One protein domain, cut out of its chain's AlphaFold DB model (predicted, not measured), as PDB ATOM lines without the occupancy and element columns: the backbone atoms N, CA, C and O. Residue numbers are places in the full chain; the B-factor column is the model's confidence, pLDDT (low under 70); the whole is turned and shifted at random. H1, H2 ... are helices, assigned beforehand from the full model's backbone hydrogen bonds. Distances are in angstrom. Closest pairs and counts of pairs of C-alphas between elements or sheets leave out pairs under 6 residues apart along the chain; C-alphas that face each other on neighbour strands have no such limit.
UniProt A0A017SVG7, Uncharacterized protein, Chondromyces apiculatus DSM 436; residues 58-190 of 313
ATOM      1  N   CYS A  58     104.697 144.626  85.580       93.25
ATOM      2  CA  CYS A  58     105.398 143.764  86.528       93.25
ATOM      3  C   CYS A  58     104.451 143.239  87.604       93.25
ATOM      4  O   CYS A  58     104.337 142.036  87.788       93.25
ATOM      5  N   GLY A  59     103.705 144.129  88.254       91.50
ATOM      6  CA  GLY A  59     102.735 143.774  89.279       91.50
ATOM      7  C   GLY A  59     101.652 142.825  88.811       91.50
ATOM      8  O   GLY A  59     101.310 141.881  89.515       91.50
ATOM      9  N   THR A  60     101.160 143.044  87.590       92.56
ATOM     10  CA  THR A  60     100.207 142.133  86.950       92.56
ATOM     11  C   THR A  60     100.831 140.749  86.770       92.56
ATOM     12  O   THR A  60     100.231 139.761  87.177       92.56
ATOM     13  N   CYS A  61     102.054 140.670  86.235       94.88
ATOM     14  CA  CYS A  61     102.742 139.392  86.073       94.88
ATOM     15  C   CYS A  61     103.012 138.706  87.417       94.88
ATOM     16  O   CYS A  61     102.659 137.543  87.582       94.88
ATOM     17  N   MET A  62     103.584 139.418  88.392       94.38
ATOM     18  CA  MET A  62     103.909 138.872  89.712       94.38
ATOM     19  C   MET A  62     102.650 138.361  90.421       94.38
ATOM     20  O   MET A  62     102.654 137.260  90.965       94.38
ATOM     21  N   GLY A  63     101.549 139.115  90.363       92.50
ATOM     22  CA  GLY A  63     100.275 138.716  90.960       92.50
ATOM     23  C   GLY A  63      99.606 137.521  90.270       92.50
ATOM     24  O   GLY A  63      98.886 136.770  90.923       92.50
ATOM     25  N   GLU A  64      99.833 137.315  88.971       92.31
ATOM     26  CA  GLU A  64      99.261 136.188  88.223       92.31
ATOM     27  C   GLU A  64     100.140 134.932  88.267       92.31
ATOM     28  O   GLU A  64      99.632 133.833  88.496       92.31
ATOM     29  N   ALA A  65     101.446 135.080  88.044       94.19
ATOM     30  CA  ALA A  65     102.381 133.971  87.887       94.19
ATOM     31  C   ALA A  65     103.034 133.543  89.208       94.19
ATOM     32  O   ALA A  65     103.394 132.379  89.356       94.19
ATOM     33  N   CYS A  66     103.168 134.464  90.169       94.81
ATOM     34  CA  CYS A  66     104.002 134.286  91.365       94.81
ATOM     35  C   CYS A  66     103.311 134.768  92.630       94.81
ATOM     36  O   CYS A  66     103.918 135.332  93.541       94.81
ATOM     37  N   CYS A  67     102.001 134.553  92.656       93.81
ATOM     38  CA  CYS A  67     101.143 135.099  93.681       93.81
ATOM     39  C   CYS A  67     101.561 134.693  95.100       93.81
ATOM     40  O   CYS A  67     101.565 135.512  96.019       93.81
ATOM     41  N   GLU A  68     101.911 133.418  95.261       94.00
ATOM     42  CA  GLU A  68     102.318 132.852  96.543       94.00
ATOM     43  C   GLU A  68     103.602 133.506  97.059       94.00
ATOM     44  O   GLU A  68     103.638 133.953  98.204       94.00
ATOM     45  N   ASP A  69     104.615 133.643  96.203       94.56
ATOM     46  CA  ASP A  69     105.906 134.222  96.579       94.56
ATOM     47  C   ASP A  69     105.818 135.731  96.830       94.56
ATOM     48  O   ASP A  69     106.405 136.230  97.791       94.56
ATOM     49  N   LEU A  70     105.024 136.455  96.031       93.31
ATOM     50  CA  LEU A  70     104.735 137.871  96.262       93.31
ATOM     51  C   LEU A  70     104.046 138.082  97.617       93.31
ATOM     52  O   LEU A  70     104.522 138.879  98.422       93.31
ATOM     53  N   SER A  71     102.960 137.351  97.891       93.50
ATOM     54  CA  SER A  71     102.224 137.482  99.155       93.50
ATOM     55  C   SER A  71     103.091 137.102 100.354       93.50
ATOM     56  O   SER A  71     103.070 137.798 101.363       93.50
ATOM     57  N   ALA A  72     103.878 136.027 100.245       93.81
ATOM     58  CA  ALA A  72     104.775 135.600 101.314       93.81
ATOM     59  C   ALA A  72     105.858 136.645 101.620       93.81
ATOM     60  O   ALA A  72     106.247 136.793 102.778       93.81
ATOM     61  N   CYS A  73     106.340 137.365 100.602       94.62
ATOM     62  CA  CYS A  73     107.298 138.446 100.794       94.62
ATOM     63  C   CYS A  73     106.646 139.715 101.361       94.62
ATOM     64  O   CYS A  73     107.231 140.356 102.222       94.62
ATOM     65  N   GLU A  74     105.434 140.077 100.930       93.56
ATOM     66  CA  GLU A  74     104.708 141.231 101.482       93.56
ATOM     67  C   GLU A  74     104.333 141.058 102.962       93.56
ATOM     68  O   GLU A  74     104.383 142.020 103.732       93.56
ATOM     69  N   ASP A  75     103.983 139.834 103.366       94.31
ATOM     70  CA  ASP A  75     103.653 139.500 104.755       94.31
ATOM     71  C   ASP A  75     104.889 139.505 105.683       94.31
ATOM     72  O   ASP A  75     104.746 139.502 106.911       94.31
ATOM     73  N   ASP A  76     106.099 139.536 105.115       95.69
ATOM     74  CA  ASP A  76     107.376 139.647 105.820       95.69
ATOM     75  C   ASP A  76     107.968 141.061 105.642       95.69
ATOM     76  O   ASP A  76     108.517 141.373 104.583       95.69
ATOM     77  N   PRO A  77     107.920 141.931 106.671       96.06
ATOM     78  CA  PRO A  77     108.435 143.296 106.571       96.06
ATOM     79  C   PRO A  77     109.897 143.388 106.122       96.06
ATOM     80  O   PRO A  77     110.266 144.374 105.485       96.06
ATOM     81  N   ASP A  78     110.715 142.381 106.438       96.12
ATOM     82  CA  ASP A  78     112.136 142.368 106.102       96.12
ATOM     83  C   ASP A  78     112.356 141.943 104.650       96.12
ATOM     84  O   ASP A  78     113.120 142.591 103.930       96.12
ATOM     85  N   CYS A  79     111.599 140.946 104.177       95.81
ATOM     86  CA  CYS A  79     111.564 140.613 102.754       95.81
ATOM     87  C   CYS A  79     111.107 141.827 101.940       95.81
ATOM     88  O   CYS A  79     111.781 142.236 100.994       95.81
ATOM     89  N   TRP A  80     110.010 142.467 102.352       94.56
ATOM     90  CA  TRP A  80     109.462 143.611 101.636       94.56
ATOM     91  C   TRP A  80     110.409 144.816 101.614       94.56
ATOM     92  O   TRP A  80     110.562 145.463 100.573       94.56
ATOM     93  N   ALA A  81     111.073 145.114 102.736       93.75
ATOM     94  CA  ALA A  81     112.076 146.173 102.812       93.75
ATOM     95  C   ALA A  81     113.279 145.887 101.895       93.75
ATOM     96  O   ALA A  81     113.732 146.788 101.183       93.75
ATOM     97  N   CYS A  82     113.736 144.632 101.856       93.19
ATOM     98  CA  CYS A  82     114.794 144.166 100.963       93.19
ATOM     99  C   CYS A  82     114.411 144.346  99.484       93.19
ATOM    100  O   CYS A  82     115.068 145.085  98.741       93.19
ATOM    101  N   VAL A  83     113.292 143.752  99.050       92.50
ATOM    102  CA  VAL A  83     112.881 143.746  97.635       92.50
ATOM    103  C   VAL A  83     112.361 145.094  97.136       92.50
ATOM    104  O   VAL A  83     112.136 145.248  95.939       92.50
ATOM    105  N   ASN A  84     112.273 146.112  98.001       90.69
ATOM    106  CA  ASN A  84     112.023 147.517  97.642       90.69
ATOM    107  C   ASN A  84     113.216 148.460  97.915       90.69
ATOM    108  O   ASN A  84     113.047 149.679  97.871       90.69
ATOM    109  N   ALA A  85     114.409 147.913  98.189       87.69
ATOM    110  CA  ALA A  85     115.675 148.639  98.345       87.69
ATOM    111  C   ALA A  85     115.617 149.667  99.480       87.69
ATOM    112  O   ALA A  85     116.245 150.724  99.433       87.69
ATOM    113  N   GLN A  86     114.819 149.359 100.500       90.62
ATOM    114  CA  GLN A  86     114.710 150.160 101.710       90.62
ATOM    115  C   GLN A  86     115.780 149.752 102.724       90.62
ATOM    116  O   GLN A  86     116.272 150.608 103.457       90.62
ATOM    117  N   ASP A  87     116.135 148.465 102.746       89.81
ATOM    118  CA  ASP A  87     117.114 147.882 103.662       89.81
ATOM    119  C   ASP A  87     117.728 146.615 103.036       89.81
ATOM    120  O   ASP A  87     117.082 145.572 102.982       89.81
ATOM    121  N   SER A  88     118.966 146.697 102.539       86.94
ATOM    122  CA  SER A  88     119.672 145.540 101.965       86.94
ATOM    123  C   SER A  88     120.111 144.526 103.024       86.94
ATOM    124  O   SER A  88     120.271 143.352 102.712       86.94
ATOM    125  N   GLU A  89     120.277 144.943 104.283       88.69
ATOM    126  CA  GLU A  89     120.604 144.026 105.384       88.69
ATOM    127  C   GLU A  89     119.378 143.198 105.801       88.69
ATOM    128  O   GLU A  89     119.512 142.127 106.395       88.69
ATOM    129  N   ALA A  90     118.164 143.659 105.475       91.75
ATOM    130  CA  ALA A  90     116.938 142.911 105.738       91.75
ATOM    131  C   ALA A  90     116.856 141.595 104.944       91.75
ATOM    132  O   ALA A  90     116.228 140.652 105.420       91.75
ATOM    133  N   CYS A  91     117.533 141.499 103.791       87.69
ATOM    134  CA  CYS A  91     117.501 140.319 102.922       87.69
ATOM    135  C   CYS A  91     118.005 139.039 103.611       87.69
ATOM    136  O   CYS A  91     117.541 137.946 103.304       87.69
ATOM    137  N   GLU A  92     118.944 139.173 104.553       88.25
ATOM    138  CA  GLU A  92     119.644 138.045 105.185       88.25
ATOM    139  C   GLU A  92     119.435 137.987 106.703       88.25
ATOM    140  O   GLU A  92     120.107 137.237 107.414       88.25
ATOM    141  N   ARG A  93     118.493 138.773 107.243       92.12
ATOM    142  CA  ARG A  93     118.300 138.858 108.698       92.12
ATOM    143  C   ARG A  93     117.911 137.515 109.314       92.12
ATOM    144  O   ARG A  93     118.300 137.214 110.444       92.12
ATOM    145  N   THR A  94     117.143 136.715 108.579       95.31
ATOM    146  CA  THR A  94     116.833 135.330 108.932       95.31
ATOM    147  C   THR A  94     116.915 134.436 107.698       95.31
ATOM    148  O   THR A  94     116.674 134.892 106.582       95.31
ATOM    149  N   GLN A  95     117.194 133.146 107.908       94.06
ATOM    150  CA  GLN A  95     117.167 132.139 106.842       94.06
ATOM    151  C   GLN A  95     115.800 132.088 106.138       94.06
ATOM    152  O   GLN A  95     115.730 131.981 104.920       94.06
ATOM    153  N   GLU A  96     114.707 132.196 106.900       96.12
ATOM    154  CA  GLU A  96     113.350 132.154 106.351       96.12
ATOM    155  C   GLU A  96     113.047 133.383 105.476       96.12
ATOM    156  O   GLU A  96     112.437 133.252 104.416       96.12
ATOM    157  N   THR A  97     113.507 134.569 105.888       95.56
ATOM    158  CA  THR A  97     113.406 135.798 105.086       95.56
ATOM    159  C   THR A  97     114.211 135.671 103.797       95.56
ATOM    160  O   THR A  97     113.682 135.981 102.733       95.56
ATOM    161  N   HIS A  98     115.437 135.147 103.868       92.94
ATOM    162  CA  HIS A  98     116.279 134.920 102.691       92.94
ATOM    163  C   HIS A  98     115.603 133.981 101.682       92.94
ATOM    164  O   HIS A  98     115.444 134.331 100.519       92.94
ATOM    165  N   GLU A  99     115.061 132.848 102.137       94.75
ATOM    166  CA  GLU A  99     114.328 131.918 101.267       94.75
ATOM    167  C   GLU A  99     113.089 132.553 100.610       94.75
ATOM    168  O   GLU A  99     112.715 132.172  99.499       94.75
ATOM    169  N   ARG A 100     112.414 133.498 101.280       95.94
ATOM    170  CA  ARG A 100     111.280 134.249 100.704       95.94
ATOM    171  C   ARG A 100     111.748 135.255  99.653       95.94
ATOM    172  O   ARG A 100     111.136 135.323  98.586       95.94
ATOM    173  N   VAL A 101     112.821 135.996  99.940       95.44
ATOM    174  CA  VAL A 101     113.454 136.929  98.996       95.44
ATOM    175  C   VAL A 101     113.892 136.181  97.737       95.44
ATOM    176  O   VAL A 101     113.547 136.608  96.638       95.44
ATOM    177  N   ASP A 102     114.546 135.029  97.887       95.31
ATOM    178  CA  ASP A 102     115.012 134.203  96.773       95.31
ATOM    179  C   ASP A 102     113.874 133.817  95.832       95.31
ATOM    180  O   ASP A 102     113.959 134.053  94.627       95.31
ATOM    181  N   ARG A 103     112.769 133.274  96.359       95.69
ATOM    182  CA  ARG A 103     111.631 132.882  95.510       95.69
ATOM    183  C   ARG A 103     111.001 134.079  94.798       95.69
ATOM    184  O   ARG A 103     110.689 133.988  93.609       95.69
ATOM    185  N   TYR A 104     110.876 135.215  95.487       95.81
ATOM    186  CA  TYR A 104     110.409 136.460  94.876       95.81
ATOM    187  C   TYR A 104     111.324 136.906  93.722       95.81
ATOM    188  O   TYR A 104     110.844 137.217  92.628       95.81
ATOM    189  N   LEU A 105     112.642 136.917  93.946       95.62
ATOM    190  CA  LEU A 105     113.640 137.351  92.968       95.62
ATOM    191  C   LEU A 105     113.728 136.398  91.769       95.62
ATOM    192  O   LEU A 105     113.761 136.877  90.636       95.62
ATOM    193  N   VAL A 106     113.671 135.080  91.993       96.56
ATOM    194  CA  VAL A 106     113.609 134.065  90.926       96.56
ATOM    195  C   VAL A 106     112.408 134.304  90.020       96.56
ATOM    196  O   VAL A 106     112.548 134.280  88.800       96.56
ATOM    197  N   CYS A 107     111.230 134.584  90.583       96.38
ATOM    198  CA  CYS A 107     110.077 134.912  89.756       96.38
ATOM    199  C   CYS A 107     110.280 136.217  88.969       96.38
ATOM    200  O   CYS A 107     110.064 136.254  87.751       96.38
ATOM    201  N   ARG A 108     110.681 137.293  89.662       95.06
ATOM    202  CA  ARG A 108     110.855 138.626  89.067       95.06
ATOM    203  C   ARG A 108     111.862 138.599  87.918       95.06
ATOM    204  O   ARG A 108     111.604 139.221  86.891       95.06
ATOM    205  N   GLY A 109     112.985 137.903  88.093       93.06
ATOM    206  CA  GLY A 109     114.054 137.773  87.101       93.06
ATOM    207  C   GLY A 109     113.868 136.634  86.096       93.06
ATOM    208  O   GLY A 109     114.587 136.600  85.102       93.06
ATOM    209  N   GLY A 110     112.925 135.720  86.340       93.19
ATOM    210  CA  GLY A 110     112.599 134.585  85.478       93.19
ATOM    211  C   GLY A 110     111.278 134.800  84.743       93.19
ATOM    212  O   GLY A 110     111.198 135.574  83.789       93.19
ATOM    213  N   SER A 111     110.204 134.147  85.198       94.25
ATOM    214  CA  SER A 111     108.903 134.145  84.508       94.25
ATOM    215  C   SER A 111     108.288 135.531  84.293       94.25
ATOM    216  O   SER A 111     107.509 135.706  83.357       94.25
ATOM    217  N   CYS A 112     108.626 136.511  85.137       95.12
ATOM    218  CA  CYS A 112     108.141 137.885  85.024       95.12
ATOM    219  C   CYS A 112     109.180 138.891  84.528       95.12
ATOM    220  O   CYS A 112     108.891 140.089  84.497       95.12
ATOM    221  N   GLN A 113     110.339 138.422  84.064       94.81
ATOM    222  CA  GLN A 113     111.453 139.268  83.642       94.81
ATOM    223  C   GLN A 113     111.025 140.353  82.654       94.81
ATOM    224  O   GLN A 113     111.192 141.528  82.951       94.81
ATOM    225  N   GLN A 114     110.380 139.996  81.540       93.00
ATOM    226  CA  GLN A 114     109.995 140.972  80.508       93.00
ATOM    227  C   GLN A 114     109.012 142.041  81.009       93.00
ATOM    228  O   GLN A 114     108.932 143.133  80.445       93.00
ATOM    229  N   ALA A 115     108.229 141.721  82.041       93.81
ATOM    230  CA  ALA A 115     107.275 142.646  82.638       93.81
ATOM    231  C   ALA A 115     107.920 143.536  83.713       93.81
ATOM    232  O   ALA A 115     107.427 144.640  83.957       93.81
ATOM    233  N   CYS A 116     108.986 143.051  84.355       92.81
ATOM    234  CA  CYS A 116     109.611 143.656  85.529       92.81
ATOM    235  C   CYS A 116     110.938 144.359  85.264       92.81
ATOM    236  O   CYS A 116     111.250 145.317  85.964       92.81
ATOM    237  N   ILE A 117     111.706 143.898  84.283       92.94
ATOM    238  CA  ILE A 117     113.082 144.319  84.039       92.94
ATOM    239  C   ILE A 117     113.207 144.658  82.559       92.94
ATOM    240  O   ILE A 117     112.973 143.823  81.687       92.94
ATOM    241  N   GLU A 118     113.573 145.902  82.263       87.06
ATOM    242  CA  GLU A 118     113.801 146.321  80.884       87.06
ATOM    243  C   GLU A 118     115.046 145.629  80.312       87.06
ATOM    244  O   GLU A 118     116.118 145.645  80.914       87.06
ATOM    245  N   GLY A 119     114.916 145.054  79.116       75.88
ATOM    246  CA  GLY A 119     115.997 144.337  78.434       75.88
ATOM    247  C   GLY A 119     115.729 142.836  78.341       75.88
ATOM    248  O   GLY A 119     114.638 142.376  78.661       75.88
ATOM    249  N   GLY A 120     116.710 142.077  77.852       67.56
ATOM    250  CA  GLY A 120     116.664 140.618  77.942       67.56
ATOM    251  C   GLY A 120     116.026 139.861  76.770       67.56
ATOM    252  O   GLY A 120     115.050 139.145  76.926       67.56
ATOM    253  N   ASN A 121     116.572 140.022  75.566       67.19
ATOM    254  CA  ASN A 121     116.313 139.101  74.446       67.19
ATOM    255  C   ASN A 121     117.605 138.905  73.633       67.19
ATOM    256  O   ASN A 121     117.600 138.991  72.403       67.19
ATOM    257  N   GLY A 122     118.735 138.802  74.338       78.56
ATOM    258  CA  GLY A 122     120.045 138.604  73.724       78.56
ATOM    259  C   GLY A 122     120.244 137.166  73.250       78.56
ATOM    260  O   GLY A 122     119.473 136.272  73.581       78.56
ATOM    261  N   GLU A 123     121.299 136.951  72.476       91.81
ATOM    262  CA  GLU A 123     121.827 135.609  72.232       91.81
ATOM    263  C   GLU A 123     122.771 135.275  73.395       91.81
ATOM    264  O   GLU A 123     123.612 136.101  73.727       91.81
ATOM    265  N   CYS A 124     122.626 134.096  74.007       94.50
ATOM    266  CA  CYS A 124     123.486 133.640  75.110       94.50
ATOM    267  C   CYS A 124     124.789 132.969  74.643       94.50
ATOM    268  O   CYS A 124     125.618 132.586  75.466       94.50
ATOM    269  N   GLU A 125     124.937 132.726  73.333       95.38
ATOM    270  CA  GLU A 125     126.002 131.880  72.792       95.38
ATOM    271  C   GLU A 125     127.383 132.503  73.034       95.38
ATOM    272  O   GLU A 125     127.720 133.558  72.493       95.38
ATOM    273  N   GLY A 126     128.211 131.798  73.806       94.56
ATOM    274  CA  GLY A 126     129.588 132.179  74.102       94.56
ATOM    275  C   GLY A 126     129.770 133.082  75.321       94.56
ATOM    276  O   GLY A 126     130.923 133.326  75.696       94.56
ATOM    277  N   ASP A 127     128.695 133.530  75.970       95.44
ATOM    278  CA  ASP A 127     128.785 134.348  77.183       95.44
ATOM    279  C   ASP A 127     129.418 133.563  78.343       95.44
ATOM    280  O   ASP A 127     130.180 134.117  79.136       95.44
ATOM    281  N   LEU A 128     129.197 132.247  78.415       96.31
ATOM    282  CA  LEU A 128     129.748 131.394  79.470       96.31
ATOM    283  C   LEU A 128     131.154 130.862  79.174       96.31
ATOM    284  O   LEU A 128     131.832 130.388  80.091       96.31
ATOM    285  N   ALA A 129     131.641 130.972  77.937       95.00
ATOM    286  CA  ALA A 129     132.957 130.466  77.535       95.00
ATOM    287  C   ALA A 129     134.157 131.018  78.352       95.00
ATOM    288  O   ALA A 129     135.140 130.291  78.525       95.00
ATOM    289  N   PRO A 130     134.147 132.265  78.874       91.50
ATOM    290  CA  PRO A 130     135.227 132.775  79.729       91.50
ATOM    291  C   PRO A 130     135.218 132.238  81.173       91.50
ATOM    292  O   PRO A 130     136.219 132.413  81.892       91.50
ATOM    293  N   VAL A 131     134.096 131.649  81.603       90.75
ATOM    294  CA  VAL A 131     133.809 131.275  82.998       90.75
ATOM    295  C   VAL A 131     133.814 129.757  83.182       90.75
ATOM    296  O   VAL A 131     134.394 129.260  84.146       90.75
ATOM    297  N   TYR A 132     133.239 129.015  82.235       92.31
ATOM    298  CA  TYR A 132     133.091 127.562  82.307       92.31
ATOM    299  C   TYR A 132     133.906 126.825  81.239       92.31
ATOM    300  O   TYR A 132     134.262 127.377  80.197       92.31
ATOM    301  N   GLU A 133     134.184 125.542  81.488       92.19
ATOM    302  CA  GLU A 133     134.714 124.652  80.450       92.19
ATOM    303  C   GLU A 133     133.712 124.508  79.291       92.19
ATOM    304  O   GLU A 133     132.501 124.546  79.531       92.19
ATOM    305  N   PRO A 134     134.174 124.285  78.044       94.69
ATOM    306  CA  PRO A 134     133.310 124.324  76.863       94.69
ATOM    307  C   PRO A 134     132.071 123.419  76.930       94.69
ATOM    308  O   PRO A 134     131.010 123.819  76.464       94.69
ATOM    309  N   ALA A 135     132.184 122.217  77.509       94.50
ATOM    310  CA  ALA A 135     131.051 121.300  77.646       94.50
ATOM    311  C   ALA A 135     129.990 121.844  78.617       94.50
ATOM    312  O   ALA A 135     128.806 121.870  78.285       94.50
ATOM    313  N   CYS A 136     130.422 122.337  79.781       96.00
ATOM    314  CA  CYS A 136     129.545 122.953  80.773       96.00
ATOM    315  C   CYS A 136     128.885 124.225  80.235       96.00
ATOM    316  O   CYS A 136     127.673 124.384  80.368       96.00
ATOM    317  N   ALA A 137     129.667 125.100  79.591       96.00
ATOM    318  CA  ALA A 137     129.165 126.319  78.963       96.00
ATOM    319  C   ALA A 137     128.074 125.990  77.937       96.00
ATOM    320  O   ALA A 137     126.968 126.504  78.047       96.00
ATOM    321  N   ALA A 138     128.342 125.056  77.017       96.25
ATOM    322  CA  ALA A 138     127.374 124.649  76.002       96.25
ATOM    323  C   ALA A 138     126.096 124.038  76.601       96.25
ATOM    324  O   ALA A 138     125.003 124.310  76.110       96.25
ATOM    325  N   CYS A 139     126.210 123.230  77.662       97.56
ATOM    326  CA  CYS A 139     125.036 122.680  78.340       97.56
ATOM    327  C   CYS A 139     124.192 123.783  78.990       97.56
ATOM    328  O   CYS A 139     122.984 123.847  78.772       97.56
ATOM    329  N   ARG A 140     124.831 124.684  79.746       96.81
ATOM    330  CA  ARG A 140     124.155 125.777  80.454       96.81
ATOM    331  C   ARG A 140     123.547 126.802  79.504       96.81
ATOM    332  O   ARG A 140     122.399 127.173  79.698       96.81
ATOM    333  N   GLU A 141     124.260 127.208  78.458       96.25
ATOM    334  CA  GLU A 141     123.714 128.072  77.401       96.25
ATOM    335  C   GLU A 141     122.557 127.376  76.668       96.25
ATOM    336  O   GLU A 141     121.566 128.014  76.341       96.25
ATOM    337  N   GLY A 142     122.625 126.056  76.465       95.94
ATOM    338  CA  GLY A 142     121.536 125.293  75.852       95.94
ATOM    339  C   GLY A 142     120.283 125.162  76.725       95.94
ATOM    340  O   GLY A 142     119.174 125.160  76.194       95.94
ATOM    341  N   ALA A 143     120.446 125.038  78.046       96.81
ATOM    342  CA  ALA A 143     119.346 124.837  78.992       96.81
ATOM    343  C   ALA A 143     118.758 126.146  79.548       96.81
ATOM    344  O   ALA A 143     117.566 126.190  79.835       96.81
ATOM    345  N   CYS A 144     119.582 127.187  79.679       97.00
ATOM    346  CA  CYS A 144     119.285 128.436  80.392       97.00
ATOM    347  C   CYS A 144     119.582 129.675  79.540       97.00
ATOM    348  O   CYS A 144     120.085 130.678  80.046       97.00
ATOM    349  N   CYS A 145     119.370 129.589  78.222       95.75
ATOM    350  CA  CYS A 145     119.786 130.650  77.305       95.75
ATOM    351  C   CYS A 145     119.152 132.001  77.646       95.75
ATOM    352  O   CYS A 145     119.844 133.016  77.649       95.75
ATOM    353  N   ASP A 146     117.858 132.010  77.966       94.62
ATOM    354  CA  ASP A 146     117.138 133.245  78.263       94.62
ATOM    355  C   ASP A 146     117.712 133.901  79.529       94.62
ATOM    356  O   ASP A 146     118.060 135.080  79.510       94.62
ATOM    357  N   GLU A 147     117.918 133.144  80.609       96.06
ATOM    358  CA  GLU A 147     118.499 133.666  81.848       96.06
ATOM    359  C   GLU A 147     119.946 134.139  81.664       96.06
ATOM    360  O   GLU A 147     120.315 135.195  82.186       96.06
ATOM    361  N   VAL A 148     120.762 133.397  80.902       96.44
ATOM    362  CA  VAL A 148     122.147 133.789  80.587       96.44
ATOM    363  C   VAL A 148     122.152 135.100  79.810       96.44
ATOM    364  O   VAL A 148     122.809 136.047  80.234       96.44
ATOM    365  N   ALA A 149     121.382 135.189  78.723       95.75
ATOM    366  CA  ALA A 149     121.318 136.382  77.885       95.75
ATOM    367  C   ALA A 149     120.788 137.600  78.656       95.75
ATOM    368  O   ALA A 149     121.277 138.720  78.480       95.75
ATOM    369  N   ASN A 150     119.800 137.396  79.529       95.12
ATOM    370  CA  ASN A 150     119.237 138.458  80.357       95.12
ATOM    371  C   ASN A 150     120.256 138.971  81.372       95.12
ATOM    372  O   ASN A 150     120.426 140.184  81.506       95.12
ATOM    373  N   CYS A 151     120.957 138.059  82.050       96.56
ATOM    374  CA  CYS A 151     121.999 138.426  82.996       96.56
ATOM    375  C   CYS A 151     123.171 139.119  82.293       96.56
ATOM    376  O   CYS A 151     123.564 140.200  82.715       96.56
ATOM    377  N   ALA A 152     123.675 138.563  81.187       95.69
ATOM    378  CA  ALA A 152     124.787 139.120  80.414       95.69
ATOM    379  C   ALA A 152     124.498 140.531  79.874       95.69
ATOM    380  O   ALA A 152     125.392 141.376  79.803       95.69
ATOM    381  N   ALA A 153     123.235 140.825  79.545       95.00
ATOM    382  CA  ALA A 153     122.801 142.151  79.111       95.00
ATOM    383  C   ALA A 153     122.689 143.186  80.252       95.00
ATOM    384  O   ALA A 153     122.509 144.375  79.973       95.00
ATOM    385  N   ASN A 154     122.781 142.768  81.517       95.06
ATOM    386  CA  ASN A 154     122.669 143.626  82.693       95.06
ATOM    387  C   ASN A 154     123.999 143.646  83.467       95.06
ATOM    388  O   ASN A 154     124.383 142.653  84.073       95.06
ATOM    389  N   GLU A 155     124.693 144.790  83.487       95.31
ATOM    390  CA  GLU A 155     126.019 144.910  84.120       95.31
ATOM    391  C   GLU A 155     126.002 144.527  85.607       95.31
ATOM    392  O   GLU A 155     126.897 143.816  86.053       95.31
ATOM    393  N   ALA A 156     124.952 144.886  86.352       95.50
ATOM    394  CA  ALA A 156     124.851 144.508  87.757       95.50
ATOM    395  C   ALA A 156     124.667 142.992  87.946       95.50
ATOM    396  O   ALA A 156     125.249 142.409  88.855       95.50
ATOM    397  N   CYS A 157     123.916 142.323  87.067       96.50
ATOM    398  CA  CYS A 157     123.842 140.862  87.105       96.50
ATOM    399  C   CYS A 157     125.179 140.228  86.707       96.50
ATOM    400  O   CYS A 157     125.748 139.430  87.449       96.50
ATOM    401  N   TRP A 158     125.694 140.577  85.528       96.00
ATOM    402  CA  TRP A 158     126.831 139.883  84.937       96.00
ATOM    403  C   TRP A 158     128.146 140.180  85.647       96.00
ATOM    404  O   TRP A 158     128.917 139.277  85.984       96.00
ATOM    405  N   VAL A 159     128.431 141.462  85.848       94.69
ATOM    406  CA  VAL A 159     129.702 141.923  86.390       94.69
ATOM    407  C   VAL A 159     129.673 141.819  87.906       94.69
ATOM    408  O   VAL A 159     130.505 141.110  88.467       94.69
ATOM    409  N   ASP A 160     128.704 142.457  88.556       95.25
ATOM    410  CA  ASP A 160     128.719 142.597  90.013       95.25
ATOM    411  C   ASP A 160     128.321 141.289  90.717       95.25
ATOM    412  O   ASP A 160     129.075 140.794  91.556       95.25
ATOM    413  N   CYS A 161     127.201 140.665  90.329       95.38
ATOM    414  CA  CYS A 161     126.728 139.430  90.967       95.38
ATOM    415  C   CYS A 161     127.446 138.162  90.468       95.38
ATOM    416  O   CYS A 161     127.910 137.348  91.269       95.38
ATOM    417  N   PHE A 162     127.513 137.956  89.147       95.69
ATOM    418  CA  PHE A 162     127.880 136.655  88.579       95.69
ATOM    419  C   PHE A 162     129.389 136.444  88.419       95.69
ATOM    420  O   PHE A 162     129.873 135.355  88.711       95.69
ATOM    421  N   THR A 163     130.145 137.445  87.954       93.00
ATOM    422  CA  THR A 163     131.583 137.264  87.665       93.00
ATOM    423  C   THR A 163     132.518 137.814  88.739       93.00
ATOM    424  O   THR A 163     133.577 137.222  88.953       93.00
ATOM    425  N   GLN A 164     132.172 138.920  89.410       90.94
ATOM    426  CA  GLN A 164     132.974 139.464  90.516       90.94
ATOM    427  C   GLN A 164     132.507 138.995  91.895       90.94
ATOM    428  O   GLN A 164     133.327 138.963  92.812       90.94
ATOM    429  N   HIS A 165     131.236 138.604  92.032       90.75
ATOM    430  CA  HIS A 165     130.621 138.242  93.311       90.75
ATOM    431  C   HIS A 165     130.773 139.339  94.379       90.75
ATOM    432  O   HIS A 165     131.023 139.056  95.551       90.75
ATOM    433  N   ASP A 166     130.653 140.603  93.972       92.62
ATOM    434  CA  ASP A 166     130.644 141.731  94.898       92.62
ATOM    435  C   ASP A 166     129.244 141.846  95.509       92.62
ATOM    436  O   ASP A 166     128.302 142.303  94.862       92.62
ATOM    437  N   THR A 167     129.095 141.384  96.751       88.38
ATOM    438  CA  THR A 167     127.808 141.359  97.459       88.38
ATOM    439  C   THR A 167     127.189 142.751  97.585       88.38
ATOM    440  O   THR A 167     125.985 142.902  97.386       88.38
ATOM    441  N   ASP A 168     127.998 143.779  97.856       90.06
ATOM    442  CA  ASP A 168     127.500 145.139  98.061       90.06
ATOM    443  C   ASP A 168     126.964 145.722  96.748       90.06
ATOM    444  O   ASP A 168     125.864 146.279  96.713       90.06
ATOM    445  N   LEU A 169     127.715 145.571  95.651       92.19
ATOM    446  CA  LEU A 169     127.287 146.040  94.331       92.19
ATOM    447  C   LEU A 169     126.110 145.226  93.785       92.19
ATOM    448  O   LEU A 169     125.165 145.805  93.245       92.19
ATOM    449  N   CYS A 170     126.121 143.907  93.989       92.19
ATOM    450  CA  CYS A 170     125.027 143.029  93.591       92.19
ATOM    451  C   CYS A 170     123.715 143.426  94.288       92.19
ATOM    452  O   CYS A 170     122.687 143.618  93.637       92.19
ATOM    453  N   HIS A 171     123.751 143.645  95.606       89.50
ATOM    454  CA  HIS A 171     122.565 144.018  96.380       89.50
ATOM    455  C   HIS A 171     122.126 145.473  96.150       89.50
ATOM    456  O   HIS A 171     120.970 145.816  96.412       89.50
ATOM    457  N   ALA A 172     123.003 146.333  95.620       91.75
ATOM    458  CA  ALA A 172     122.664 147.714  95.280       91.75
ATOM    459  C   ALA A 172     121.733 147.834  94.057       91.75
ATOM    460  O   ALA A 172     121.102 148.880  93.876       91.75
ATOM    461  N   ASN A 173     121.614 146.791  93.224       93.31
ATOM    462  CA  ASN A 173     120.747 146.780  92.046       93.31
ATOM    463  C   ASN A 173     119.793 145.579  92.055       93.31
ATOM    464  O   ASN A 173     120.167 144.452  91.751       93.31
ATOM    465  N   GLN A 174     118.517 145.845  92.319       91.62
ATOM    466  CA  GLN A 174     117.507 144.793  92.431       91.62
ATOM    467  C   GLN A 174     117.228 144.026  91.146       91.62
ATOM    468  O   GLN A 174     116.878 142.853  91.213       91.62
ATOM    469  N   ASP A 175     117.322 144.687  89.993       94.62
ATOM    470  CA  ASP A 175     117.068 144.031  88.714       94.62
ATOM    471  C   ASP A 175     118.222 143.083  88.391       94.62
ATOM    472  O   ASP A 175     117.991 141.926  88.053       94.62
ATOM    473  N   GLY A 176     119.463 143.546  88.575       95.06
ATOM    474  CA  GLY A 176     120.650 142.703  88.450       95.06
ATOM    475  C   GLY A 176     120.604 141.505  89.400       95.06
ATOM    476  O   GLY A 176     120.816 140.370  88.978       95.06
ATOM    477  N   HIS A 177     120.223 141.745  90.655       94.56
ATOM    478  CA  HIS A 177     120.096 140.700  91.665       94.56
ATOM    479  C   HIS A 177     118.982 139.689  91.333       94.56
ATOM    480  O   HIS A 177     119.193 138.480  91.417       94.56
ATOM    481  N   ALA A 178     117.812 140.154  90.879       95.50
ATOM    482  CA  ALA A 178     116.720 139.278  90.453       95.50
ATOM    483  C   ALA A 178     117.122 138.379  89.275       95.50
ATOM    484  O   ALA A 178     116.859 137.177  89.293       95.50
ATOM    485  N   LEU A 179     117.797 138.949  88.271       96.12
ATOM    486  CA  LEU A 179     118.330 138.194  87.135       96.12
ATOM    487  C   LEU A 179     119.363 137.150  87.577       96.12
ATOM    488  O   LEU A 179     119.352 136.036  87.059       96.12
ATOM    489  N   TYR A 180     120.210 137.473  88.557       96.44
ATOM    490  CA  TYR A 180     121.187 136.533  89.102       96.44
ATOM    491  C   TYR A 180     120.505 135.332  89.769       96.44
ATOM    492  O   TYR A 180     120.851 134.190  89.471       96.44
ATOM    493  N   HIS A 181     119.487 135.556  90.605       95.50
ATOM    494  CA  HIS A 181     118.734 134.456  91.215       95.50
ATOM    495  C   HIS A 181     118.006 133.598  90.178       95.50
ATOM    496  O   HIS A 181     118.027 132.372  90.281       95.50
ATOM    497  N   ALA A 182     117.405 134.210  89.155       96.19
ATOM    498  CA  ALA A 182     116.791 133.467  88.056       96.19
ATOM    499  C   ALA A 182     117.819 132.601  87.306       96.19
ATOM    500  O   ALA A 182     117.580 131.410  87.100       96.19
ATOM    501  N   LEU A 183     118.997 133.156  86.998       96.25
ATOM    502  CA  LEU A 183     120.108 132.427  86.382       96.25
ATOM    503  C   LEU A 183     120.572 131.245  87.239       96.25
ATOM    504  O   LEU A 183     120.687 130.127  86.736       96.25
ATOM    505  N   MET A 184     120.809 131.463  88.533       95.75
ATOM    506  CA  MET A 184     121.271 130.410  89.441       95.75
ATOM    507  C   MET A 184     120.210 129.331  89.664       95.75
ATOM    508  O   MET A 184     120.546 128.146  89.712       95.75
ATOM    509  N   SER A 185     118.933 129.718  89.724       94.81
ATOM    510  CA  SER A 185     117.809 128.784  89.756       94.81
ATOM    511  C   SER A 185     117.804 127.910  88.503       94.81
ATOM    512  O   SER A 185     117.821 126.681  88.621       94.81
ATOM    513  N   CYS A 186     117.921 128.513  87.312       96.62
ATOM    514  CA  CYS A 186     117.990 127.752  86.071       96.62
ATOM    515  C   CYS A 186     119.192 126.804  86.063       96.62
ATOM    516  O   CYS A 186     119.017 125.609  85.845       96.62
ATOM    517  N   PHE A 187     120.391 127.285  86.404       95.12
ATOM    518  CA  PHE A 187     121.598 126.460  86.490       95.12
ATOM    519  C   PHE A 187     121.481 125.287  87.461       95.12
ATOM    520  O   PHE A 187     122.061 124.239  87.194       95.12
ATOM    521  N   SER A 188     120.766 125.455  88.576       90.69
ATOM    522  CA  SER A 188     120.524 124.370  89.532       90.69
ATOM    523  C   SER A 188     119.494 123.352  89.035       90.69
ATOM    524  O   SER A 188     119.552 122.188  89.417       90.69
ATOM    525  N   SER A 189     118.561 123.783  88.181       91.25
ATOM    526  CA  SER A 189     117.539 122.926  87.569       91.25
ATOM    527  C   SER A 189     117.989 122.272  86.260       91.25
ATOM    528  O   SER A 189     117.403 121.283  85.825       91.25
ATOM    529  N   ALA A 190     119.011 122.835  85.616       85.31
ATOM    530  CA  ALA A 190     119.616 122.279  84.428       85.31
ATOM    531  C   ALA A 190     120.414 121.038  84.835       85.31
ATOM    532  O   ALA A 190     121.366 121.136  85.608       85.31
TER     533      ALA A 190
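AT A GLANCE: This is residues 58 to 190 of the 313 residues of an uncharacterized protein of Chondromyces apiculatus DSM 436 (UniProt A0A017SVG7). Two clusters of short helices meet through two longer helices, H5 and H11, which stand at about a right angle, the end of H5 against the middle of H11. In one cluster H2 and H3 pack on H5, H4 sits on H3, and H1 and H6 lie together by the last residues of H5; in the other H8 and H9 pack on H11, H10 folds back on H9, and H7 makes a corner with H11 far from the first cluster. Residues 117 to 133, a long stretch with no named element, join the clusters. The printed part has 133 residues with eleven named helices, H1 to H11 in chain order, and no named strand; the class is all helix, with mostly crossed packing. The whole is compact, with a radius of gyration of the C-alphas of 14.4 A and spans of 43 by 30 by 24 A.

HOW THE PARTS SIT: Look first at H11, residues 174 to 189, the longest helix, whose centre is 3.1 A from the mean of the C-alphas. H5, residues 95 to 109, touches it about perpendicular, at 85 degrees; the closest C-alphas are those of Gly 109 and Leu 179, 4.3 A apart. H9, residues 155 to 163, touches residues 175 to 180 of H11 alone, at a steep tilt of 40 degrees, the same way, with C-alphas 157 and 176 closest at 3.9 A. H8, residues 145 to 152, touches H11 at 36 degrees, only just steep, opposite ways, with C-alphas 147 and 183 closest at 5.0 A. H10, residues 167 to 172, forms a helical hairpin with H9, at a shallow tilt of 17 degrees; their closest C-alphas, 161 and 170, are 4.8 A apart. H7, residues 134 to 143, and H11 only just touch, with 3 pairs of C-alphas within 8 A, and only at their ends; C-alphas 140 and 187 are closest at 6.6 A. Now turn to H5, the hub, which touches six helices. H2, residues 67 to 74, touches it at a steep tilt of 52 degrees, opposite ways, with C-alphas 69 and 104 closest at 5.3 A. H3, residues 77 to 83, touches it at 36 degrees, only just steep, the same way, with C-alphas 79 and 101 closest at 5.6 A. H4, residues 89 to 92, touches H3, with C-alphas 78 and 90 closest at 4.8 A. H1, residues 58 to 65, touches residues 107 to 108 of H5 alone, and it touches H6, residues 113 to 116, where C-alphas 58 and 116 are closest at 4.3 A. H5 is apart from H7, H9 and H10. Each O i to N i+4 pair is within hydrogen-bond range in H1, H2, H3, H5, H7, H8, H10 and H11, and 3 of 5 are in H9; H4 and H6 are too short for such a pair.

IN THESE COORDINATES: Find C-alpha 58 at (105.398, 143.764, 86.528), where H1 begins; H2, H3 and H4 follow. H5 runs 20.8 A from C-alpha 95 at (117.167, 132.139, 106.842), and H6 comes next. H7 is 14.1 A long, followed by H8, H9 and H10. H11 runs 22.4 A to C-alpha 189 at (117.539, 122.926, 87.569).

THE WHOLE: Look for the two C-alphas farthest apart at Asp 75 and Pro 134, 43.4 A from each other. The printed part has no cut. The link from H6 to H7, 17 residues, is long; the other links are tight. The mean pLDDT of the printed part is 93.2, and residues 120 to 121 are under 70.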